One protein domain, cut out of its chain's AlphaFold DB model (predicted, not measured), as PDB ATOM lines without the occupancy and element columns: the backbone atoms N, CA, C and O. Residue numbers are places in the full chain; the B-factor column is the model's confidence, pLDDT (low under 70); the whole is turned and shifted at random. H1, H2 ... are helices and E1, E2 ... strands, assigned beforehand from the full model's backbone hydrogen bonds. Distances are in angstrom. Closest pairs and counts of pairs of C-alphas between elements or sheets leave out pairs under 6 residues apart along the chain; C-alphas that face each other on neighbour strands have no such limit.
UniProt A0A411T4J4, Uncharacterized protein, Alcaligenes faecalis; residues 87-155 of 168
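What this domain is: This is residues 87 to 155 of the 168 residues of an uncharacterized protein of Alcaligenes faecalis (UniProt A0A411T4J4). With little regular structure, a small meander, E1 E2 E3, each strand the antiparallel neighbour of the one before, has short helix H1 over one face and a separate hairpin, E4 and E5, near E3. The 69 printed residues, 26 in named elements, run E1 E2 E3 H1 E4 E5: mostly strand, compact, radius of gyration of the C-alphas 11.9 A, spans 38 by 28 by 21 A.

Where its parts are: E1, residues 90 to 94, begins at C-alpha 90 (101.942, 69.808, 89.288) and is 13.0 A long; E2, 100 to 104, 13.6 A. E3 is 116 to 118, H1 119 to 123, E4 138 to 141; E5, 145 to 148, ends at C-alpha 148 (93.610, 84.310, 79.098).

How they stand to each other: Hairpin E1 and E2 has N 91 and O 103 2.9 A apart; hairpin E2 and E3, N 102 and O 117, 2.9 A. H1, its O i to N i+4 pair within hydrogen-bond range, is on this sheet over E2, height 8.1 A; closest C-alphas Val 101 and Ala 119, 4.8 A. In hairpin E4 and E5, N 139 and O 147 are 2.8 A apart. E5 and E3 are apart.

The domain as a whole: The printed part has no cut. Links E2 to E3 and H1 to E4 are long. Residues 150 to 155 have pLDDT under 70.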
ATOM      1  N   LEU A  87     106.185  70.375  94.181       87.25
ATOM      2  CA  LEU A  87     106.248  70.705  92.751       87.25
ATOM      3  C   LEU A  87     105.904  69.493  91.868       87.25
ATOM      4  O   LEU A  87     105.280  69.663  90.826       87.25
ATOM      5  N   ALA A  88     106.235  68.271  92.297       89.50
ATOM      6  CA  ALA A  88     105.947  67.035  91.562       89.50
ATOM      7  C   ALA A  88     104.443  66.748  91.383       89.50
ATOM      8  O   ALA A  88     104.055  66.022  90.458       89.50
ATOM      9  N   LYS A  89     103.590  67.333  92.234       91.25
ATOM     10  CA  LYS A  89     102.123  67.262  92.115       91.25
ATOM     11  C   LYS A  89     101.569  68.065  90.947       91.25
ATOM     12  O   LYS A  89     100.436  67.843  90.538       91.25
ATOM     13  N   TYR A  90     102.364  68.967  90.388       91.88
ATOM     14  CA  TYR A  90     101.942  69.808  89.288       91.88
ATOM     15  C   TYR A  90     102.416  69.243  87.949       91.88
ATOM     16  O   TYR A  90     103.503  68.674  87.829       91.88
ATOM     17  N   GLU A  91     101.601  69.413  86.915       91.88
ATOM     18  CA  GLU A  91     101.974  69.149  85.525       91.88
ATOM     19  C   GLU A  91     101.838  70.415  84.683       91.88
ATOM     20  O   GLU A  91     100.959  71.244  84.917       91.88
ATOM     21  N   ARG A  92     102.733  70.592  83.707       91.69
ATOM     22  CA  ARG A  92     102.696  71.751  82.814       91.69
ATOM     23  C   ARG A  92     101.659  71.510  81.719       91.69
ATOM     24  O   ARG A  92     101.756  70.532  80.985       91.69
ATOM     25  N   VAL A  93     100.714  72.431  81.576       90.12
ATOM     26  CA  VAL A  93      99.629  72.377  80.590       90.12
ATOM     27  C   VAL A  93      99.595  73.679  79.798       90.12
ATOM     28  O   VAL A  93      99.916  74.759  80.299       90.12
ATOM     29  N   ARG A  94      99.217  73.575  78.525       88.88
ATOM     30  CA  ARG A  94      98.937  74.727  77.672       88.88
ATOM     31  C   ARG A  94      97.430  74.983  77.675       88.88
ATOM     32  O   ARG A  94      96.667  74.078  77.364       88.88
ATOM     33  N   LEU A  95      97.027  76.201  78.029       85.44
ATOM     34  CA  LEU A  95      95.645  76.671  77.911       85.44
ATOM     35  C   LEU A  95      95.274  76.870  76.438       85.44
ATOM     36  O   LEU A  95      96.158  77.092  75.607       85.44
ATOM     37  N   ASP A  96      93.977  76.898  76.131       81.50
ATOM     38  CA  ASP A  96      93.471  77.117  74.765       81.50
ATOM     39  C   ASP A  96      94.000  78.421  74.154       81.50
ATOM     40  O   ASP A  96      94.304  78.482  72.968       81.50
ATOM     41  N   SER A  97      94.215  79.445  74.988       81.25
ATOM     42  CA  SER A  97      94.839  80.725  74.623       81.25
ATOM     43  C   SER A  97      96.304  80.638  74.166       81.25
ATOM     44  O   SER A  97      96.861  81.639  73.717       81.25
ATOM     45  N   GLY A  98      96.954  79.482  74.327       82.94
ATOM     46  CA  GLY A  98      98.382  79.266  74.096       82.94
ATOM     47  C   GLY A  98      99.274  79.525  75.317       82.94
ATOM     48  O   GLY A  98     100.462  79.192  75.274       82.94
ATOM     49  N   ALA A  99      98.732  80.072  76.412       86.00
ATOM     50  CA  ALA A  99      99.487  80.328  77.637       86.00
ATOM     51  C   ALA A  99      99.908  79.023  78.338       86.00
ATOM     52  O   ALA A  99      99.141  78.063  78.398       86.00
ATOM     53  N   LEU A 100     101.128  78.992  78.883       89.75
ATOM     54  CA  LEU A 100     101.643  77.866  79.666       89.75
ATOM     55  C   LEU A 100     101.404  78.108  81.155       89.75
ATOM     56  O   LEU A 100     101.800  79.142  81.694       89.75
ATOM     57  N   VAL A 101     100.790  77.137  81.817       91.69
ATOM     58  CA  VAL A 101     100.527  77.135  83.259       91.69
ATOM     59  C   VAL A 101     100.843  75.756  83.827       91.69
ATOM     60  O   VAL A 101     101.008  74.789  83.085       91.69
ATOM     61  N   PHE A 102     100.933  75.652  85.144       92.81
ATOM     62  CA  PHE A 102     100.909  74.363  85.823       92.81
ATOM     63  C   PHE A 102      99.508  74.092  86.363       92.81
ATOM     64  O   PHE A 102      98.809  75.028  86.741       92.81
ATOM     65  N   VAL A 103      99.092  72.833  86.410       91.75
ATOM     66  CA  VAL A 103      97.853  72.401  87.067       91.75
ATOM     67  C   VAL A 103      98.185  71.337  88.101       91.75
ATOM     68  O   VAL A 103      99.054  70.497  87.865       91.75
ATOM     69  N   ASP A 104      97.530  71.401  89.257       92.81
ATOM     70  CA  ASP A 104      97.619  70.346  90.263       92.81
ATOM     71  C   ASP A 104      96.894  69.097  89.736       92.81
ATOM     72  O   ASP A 104      95.697  69.155  89.428       92.81
ATOM     73  N   LYS A 105      97.632  67.987  89.623       90.44
ATOM     74  CA  LYS A 105      97.152  66.706  89.084       90.44
ATOM     75  C   LYS A 105      95.922  66.195  89.828       90.44
ATOM     76  O   LYS A 105      95.013  65.685  89.182       90.44
ATOM     77  N   ASP A 106      95.867  66.390  91.145       87.75
ATOM     78  CA  ASP A 106      94.766  65.905  91.982       87.75
ATOM     79  C   ASP A 106      93.512  66.781  91.813       87.75
ATOM     80  O   ASP A 106      92.379  66.309  91.899       87.75
ATOM     81  N   SER A 107      93.700  68.073  91.527       86.31
ATOM     82  CA  SER A 107      92.595  69.025  91.355       86.31
ATOM     83  C   SER A 107      91.921  68.950  89.985       86.31
ATOM     84  O   SER A 107      90.788  69.411  89.831       86.31
ATOM     85  N   LYS A 108      92.610  68.387  88.984       79.50
ATOM     86  CA  LYS A 108      92.212  68.425  87.571       79.50
ATOM     87  C   LYS A 108      90.838  67.805  87.314       79.50
ATOM     88  O   LYS A 108      90.101  68.302  86.469       79.50
ATOM     89  N   GLU A 109      90.505  66.758  88.063       79.06
ATOM     90  CA  GLU A 109      89.234  66.023  87.972       79.06
ATOM     91  C   GLU A 109      88.329  66.254  89.192       79.06
ATOM     92  O   GLU A 109      87.299  65.601  89.347       79.06
ATOM     93  N   SER A 110      88.702  67.181  90.078       82.12
ATOM     94  CA  SER A 110      87.936  67.457  91.292       82.12
ATOM     95  C   SER A 110      86.644  68.229  90.996       82.12
ATOM     96  O   SER A 110      86.595  69.055  90.083       82.12
ATOM     97  N   GLU A 111      85.607  68.027  91.817       75.75
ATOM     98  CA  GLU A 111      84.326  68.753  91.709       75.75
ATOM     99  C   GLU A 111      84.483  70.279  91.854       75.75
ATOM    100  O   GLU A 111      83.664  71.042  91.344       75.75
ATOM    101  N   GLY A 112      85.555  70.735  92.514       74.38
ATOM    102  CA  GLY A 112      85.898  72.154  92.665       74.38
ATOM    103  C   GLY A 112      86.597  72.780  91.452       74.38
ATOM    104  O   GLY A 112      86.803  73.993  91.432       74.38
ATOM    105  N   GLY A 113      86.938  71.978  90.441       80.81
ATOM    106  CA  GLY A 113      87.647  72.409  89.241       80.81
ATOM    107  C   GLY A 113      89.176  72.477  89.395       80.81
ATOM    108  O   GLY A 113      89.715  72.394  90.500       80.81
ATOM    109  N   PRO A 114      89.899  72.624  88.270       85.94
ATOM    110  CA  PRO A 114      91.358  72.596  88.245       85.94
ATOM    111  C   PRO A 114      91.977  73.817  88.936       85.94
ATOM    112  O   PRO A 114      91.641  74.967  88.642       85.94
ATOM    113  N   VAL A 115      92.958  73.563  89.800       89.94
ATOM    114  CA  VAL A 115      93.778  74.581  90.456       89.94
ATOM    115  C   VAL A 115      95.036  74.813  89.630       89.94
ATOM    116  O   VAL A 115      95.891  73.934  89.498       89.94
ATOM    117  N   TYR A 116      95.163  76.022  89.089       91.44
ATOM    118  CA  TYR A 116      96.302  76.405  88.263       91.44
ATOM    119  C   TYR A 116      97.369  77.158  89.057       91.44
ATOM    120  O   TYR A 116      97.069  77.891  89.999       91.44
ATOM    121  N   ALA A 117      98.618  77.041  88.624       92.81
ATOM    122  CA  ALA A 117      99.760  77.779  89.132       92.81
ATOM    123  C   ALA A 117     100.534  78.459  87.992       92.81
ATOM    124  O   ALA A 117     100.590  77.977  86.856       92.81
ATOM    125  N   CYS A 118     101.131  79.610  88.294       93.31
ATOM    126  CA  CYS A 118     101.918  80.379  87.333       93.31
ATOM    127  C   CYS A 118     103.197  79.624  86.937       93.31
ATOM    128  O   CYS A 118     103.981  79.256  87.810       93.31
ATOM    129  N   ALA A 119     103.439  79.463  85.630       91.19
ATOM    130  CA  ALA A 119     104.637  78.799  85.114       91.19
ATOM    131  C   ALA A 119     105.934  79.494  85.542       91.19
ATOM    132  O   ALA A 119     106.814  78.837  86.087       91.19
ATOM    133  N   THR A 120     106.014  80.817  85.392       90.38
ATOM    134  CA  THR A 120     107.212  81.587  85.754       90.38
ATOM    135  C   THR A 120     107.508  81.521  87.250       90.38
ATOM    136  O   THR A 120     108.644  81.285  87.638       90.38
ATOM    137  N   CYS A 121     106.490  81.649  88.113       91.00
ATOM    138  CA  CYS A 121     106.703  81.498  89.556       91.00
ATOM    139  C   CYS A 121     107.195  80.092  89.915       91.00
ATOM    140  O   CYS A 121     108.067  79.951  90.768       91.00
ATOM    141  N   MET A 122     106.632  79.060  89.282       89.69
ATOM    142  CA  MET A 122     107.016  77.680  89.560       89.69
ATOM    143  C   MET A 122     108.418  77.332  89.063       89.69
ATOM    144  O   MET A 122     109.092  76.542  89.723       89.69
ATOM    145  N   ASP A 123     108.863  77.936  87.963       88.25
ATOM    146  CA  ASP A 123     110.243  77.813  87.484       88.25
ATOM    147  C   ASP A 123     111.233  78.451  88.481       88.25
ATOM    148  O   ASP A 123     112.318  77.916  88.689       88.25
ATOM    149  N   ASP A 124     110.807  79.484  89.221       88.62
ATOM    150  CA  ASP A 124     111.526  80.050  90.378       88.62
ATOM    151  C   ASP A 124     111.294  79.264  91.693       88.62
ATOM    152  O   ASP A 124     111.526  79.769  92.798       88.62
ATOM    153  N   HIS A 125     110.779  78.036  91.600       85.00
ATOM    154  CA  HIS A 125     110.412  77.156  92.712       85.00
ATOM    155  C   HIS A 125     109.406  77.746  93.722       85.00
ATOM    156  O   HIS A 125     109.340  77.306  94.877       85.00
ATOM    157  N   LYS A 126     108.586  78.716  93.302       87.62
ATOM    158  CA  LYS A 126     107.512  79.328  94.097       87.62
ATOM    159  C   LYS A 126     106.145  78.957  93.532       87.62
ATOM    160  O   LYS A 126     105.827  79.224  92.379       87.62
ATOM    161  N   ILE A 127     105.276  78.403  94.368       87.75
ATOM    162  CA  ILE A 127     103.905  78.092  93.947       87.75
ATOM    163  C   ILE A 127     103.055  79.354  94.107       87.75
ATOM    164  O   ILE A 127     102.786  79.795  95.223       87.75
ATOM    165  N   SER A 128     102.646  79.944  92.984       90.75
ATOM    166  CA  SER A 128     101.671  81.036  92.945       90.75
ATOM    167  C   SER A 128     100.395  80.526  92.297       90.75
ATOM    168  O   SER A 128     100.353  80.336  91.078       90.75
ATOM    169  N   THR A 129      99.377  80.276  93.121       90.31
ATOM    170  CA  THR A 129      98.062  79.827  92.660       90.31
ATOM    171  C   THR A 129      97.381  80.935  91.872       90.31
ATOM    172  O   THR A 129      97.216  82.052  92.364       90.31
ATOM    173  N   LEU A 130      96.974  80.616  90.652       90.19
ATOM    174  CA  LEU A 130      96.276  81.530  89.769       90.19
ATOM    175  C   LEU A 130      94.798  81.599  90.150       90.19
ATOM    176  O   LEU A 130      94.116  80.578  90.190       90.19
ATOM    177  N   GLN A 131      94.300  82.809  90.392       87.44
ATOM    178  CA  GLN A 131      92.885  83.042  90.688       87.44
ATOM    179  C   GLN A 131      92.152  83.507  89.425       87.44
ATOM    180  O   GLN A 131      92.703  84.323  88.678       87.44
ATOM    181  N   PRO A 132      90.929  83.029  89.152       85.75
ATOM    182  CA  PRO A 132      90.140  83.541  88.042       85.75
ATOM    183  C   PRO A 132      89.784  85.018  88.265       85.75
ATOM    184  O   PRO A 132      89.536  85.462  89.385       85.75
ATOM    185  N   ASN A 133      89.749  85.797  87.185       85.00
ATOM    186  CA  ASN A 133      89.199  87.149  87.206       85.00
ATOM    187  C   ASN A 133      87.670  87.112  87.402       85.00
ATOM    188  O   ASN A 133      87.043  86.065  87.247       85.00
ATOM    189  N   GLN A 134      87.056  88.266  87.687       78.69
ATOM    190  CA  GLN A 134      85.613  88.376  87.979       78.69
ATOM    191  C   GLN A 134      84.701  87.744  86.907       78.69
ATOM    192  O   GLN A 134      83.600  87.308  87.223       78.69
ATOM    193  N   ASN A 135      85.177  87.649  85.660       75.56
ATOM    194  CA  ASN A 135      84.414  87.129  84.525       75.56
ATOM    195  C   ASN A 135      84.812  85.689  84.130       75.56
ATOM    196  O   ASN A 135      84.321  85.186  83.123       75.56
ATOM    197  N   GLY A 136      85.746  85.044  84.841       77.06
ATOM    198  CA  GLY A 136      86.255  83.693  84.539       77.06
ATOM    199  C   GLY A 136      87.037  83.556  83.221       77.06
ATOM    200  O   GLY A 136      87.319  82.448  82.767       77.06
ATOM    201  N   THR A 137      87.393  84.669  82.580       80.31
ATOM    202  CA  THR A 137      88.013  84.715  81.239       80.31
ATOM    203  C   THR A 137      89.538  84.756  81.266       80.31
ATOM    204  O   THR A 137      90.194  84.565  80.237       80.31
ATOM    205  N   ALA A 138      90.119  85.030  82.432       85.31
ATOM    206  CA  ALA A 138      91.555  85.042  82.633       85.31
ATOM    207  C   ALA A 138      91.917  84.582  84.045       85.31
ATOM    208  O   ALA A 138      91.164  84.787  84.992       85.31
ATOM    209  N   LEU A 139      93.100  84.002  84.163       88.50
ATOM    210  CA  LEU A 139      93.763  83.608  85.394       88.50
ATOM    211  C   LEU A 139      94.780  84.680  85.779       88.50
ATOM    212  O   LEU A 139      95.540  85.129  84.928       88.50
ATOM    213  N   ILE A 140      94.812  85.105  87.037       90.56
ATOM    214  CA  ILE A 140      95.657  86.206  87.506       90.56
ATOM    215  C   ILE A 140      96.733  85.670  88.450       90.56
ATOM    216  O   ILE A 140      96.435  84.997  89.437       90.56
ATOM    217  N   CYS A 141      97.984  86.019  88.156       91.81
ATOM    218  CA  CYS A 141      99.115  85.944  89.071       91.81
ATOM    219  C   CYS A 141      99.391  87.339  89.643       91.81
ATOM    220  O   CYS A 141      99.443  88.317  88.899       91.81
ATOM    221  N   SER A 142      99.644  87.428  90.949       86.81
ATOM    222  CA  SER A 142      99.995  88.691  91.615       86.81
ATOM    223  C   SER A 142     101.331  89.287  91.153       86.81
ATOM    224  O   SER A 142     101.546  90.482  91.322       86.81
ATOM    225  N   VAL A 143     102.217  88.468  90.577       86.06
ATOM    226  CA  VAL A 143     103.567  88.874  90.153       86.06
ATOM    227  C   VAL A 143     103.653  89.079  88.640       86.06
ATOM    228  O   VAL A 143     104.247  90.050  88.184       86.06
ATOM    229  N   HIS A 144     103.047  88.185  87.854       85.88
ATOM    230  CA  HIS A 144     103.256  88.116  86.401       85.88
ATOM    231  C   HIS A 144     102.041  88.537  85.559       85.88
ATOM    232  O   HIS A 144     102.099  88.485  84.332       85.88
ATOM    233  N   GLY A 145     100.946  88.974  86.187       86.12
ATOM    234  CA  GLY A 145      99.772  89.494  85.484       86.12
ATOM    235  C   GLY A 145      98.759  88.420  85.083       86.12
ATOM    236  O   GLY A 145      98.618  87.400  85.761       86.12
ATOM    237  N   SER A 146      97.985  88.683  84.024       86.62
ATOM    238  CA  SER A 146      96.830  87.867  83.636       86.62
ATOM    239  C   SER A 146      97.080  86.991  82.401       86.62
ATOM    240  O   SER A 146      97.670  87.413  81.409       86.62
ATOM    241  N   PHE A 147      96.567  85.764  82.450       84.75
ATOM    242  CA  PHE A 147      96.657  84.742  81.413       84.75
ATOM    243  C   PHE A 147      95.247  84.410  80.926       84.75
ATOM    244  O   PHE A 147      94.407  83.980  81.714       84.75
ATOM    245  N   LYS A 148      94.947  84.610  79.641       83.50
ATOM    246  CA  LYS A 148      93.610  84.310  79.098       83.50
ATOM    247  C   LYS A 148      93.335  82.805  79.153       83.50
ATOM    248  O   LYS A 148      94.232  82.020  78.864       83.50
ATOM    249  N   THR A 149      92.116  82.396  79.493       74.44
ATOM    250  CA  THR A 149      91.729  80.971  79.547       74.44
ATOM    251  C   THR A 149      91.153  80.464  78.227       74.44
ATOM    252  O   THR A 149      91.323  79.293  77.915       74.44
ATOM    253  N   ARG A 150      90.556  81.346  77.413       66.50
ATOM    254  CA  ARG A 150      90.094  81.062  76.042       66.50
ATOM    255  C   ARG A 150      90.781  81.950  75.012       66.50
ATOM    256  O   ARG A 150      91.051  83.127  75.271       66.50
ATOM    257  N   THR A 151      91.000  81.405  73.820       51.06
ATOM    258  CA  THR A 151      91.209  82.187  72.600       51.06
ATOM    259  C   THR A 151      89.926  82.942  72.271       51.06
ATOM    260  O   THR A 151      88.884  82.354  72.014       51.06
ATOM    261  N   THR A 152      89.985  84.269  72.236       51.22
ATOM    262  CA  THR A 152      89.082  85.027  71.369       51.22
ATOM    263  C   THR A 152      89.690  84.969  69.972       51.22
ATOM    264  O   THR A 152      90.424  85.887  69.605       51.22
ATOM    265  N   ASP A 153      89.498  83.869  69.239       42.75
ATOM    266  CA  ASP A 153      89.842  83.852  67.814       42.75
ATOM    267  C   ASP A 153      88.928  84.877  67.113       42.75
ATOM    268  O   ASP A 153      87.700  84.760  67.206       42.75
ATOM    269  N   PRO A 154      89.473  85.900  66.426       50.34
ATOM    270  CA  PRO A 154      88.660  86.811  65.628       50.34
ATOM    271  C   PRO A 154      87.770  86.080  64.610       50.34
ATOM    272  O   PRO A 154      86.710  86.589  64.261       50.34
ATOM    273  N   ARG A 155      88.147  84.874  64.157       51.41
ATOM    274  CA  ARG A 155      87.359  84.061  63.216       51.41
ATOM    275  C   ARG A 155      86.105  83.443  63.841       51.41
ATOM    276  O   ARG A 155      85.099  83.325  63.151       51.41
TER     277      ARG A 155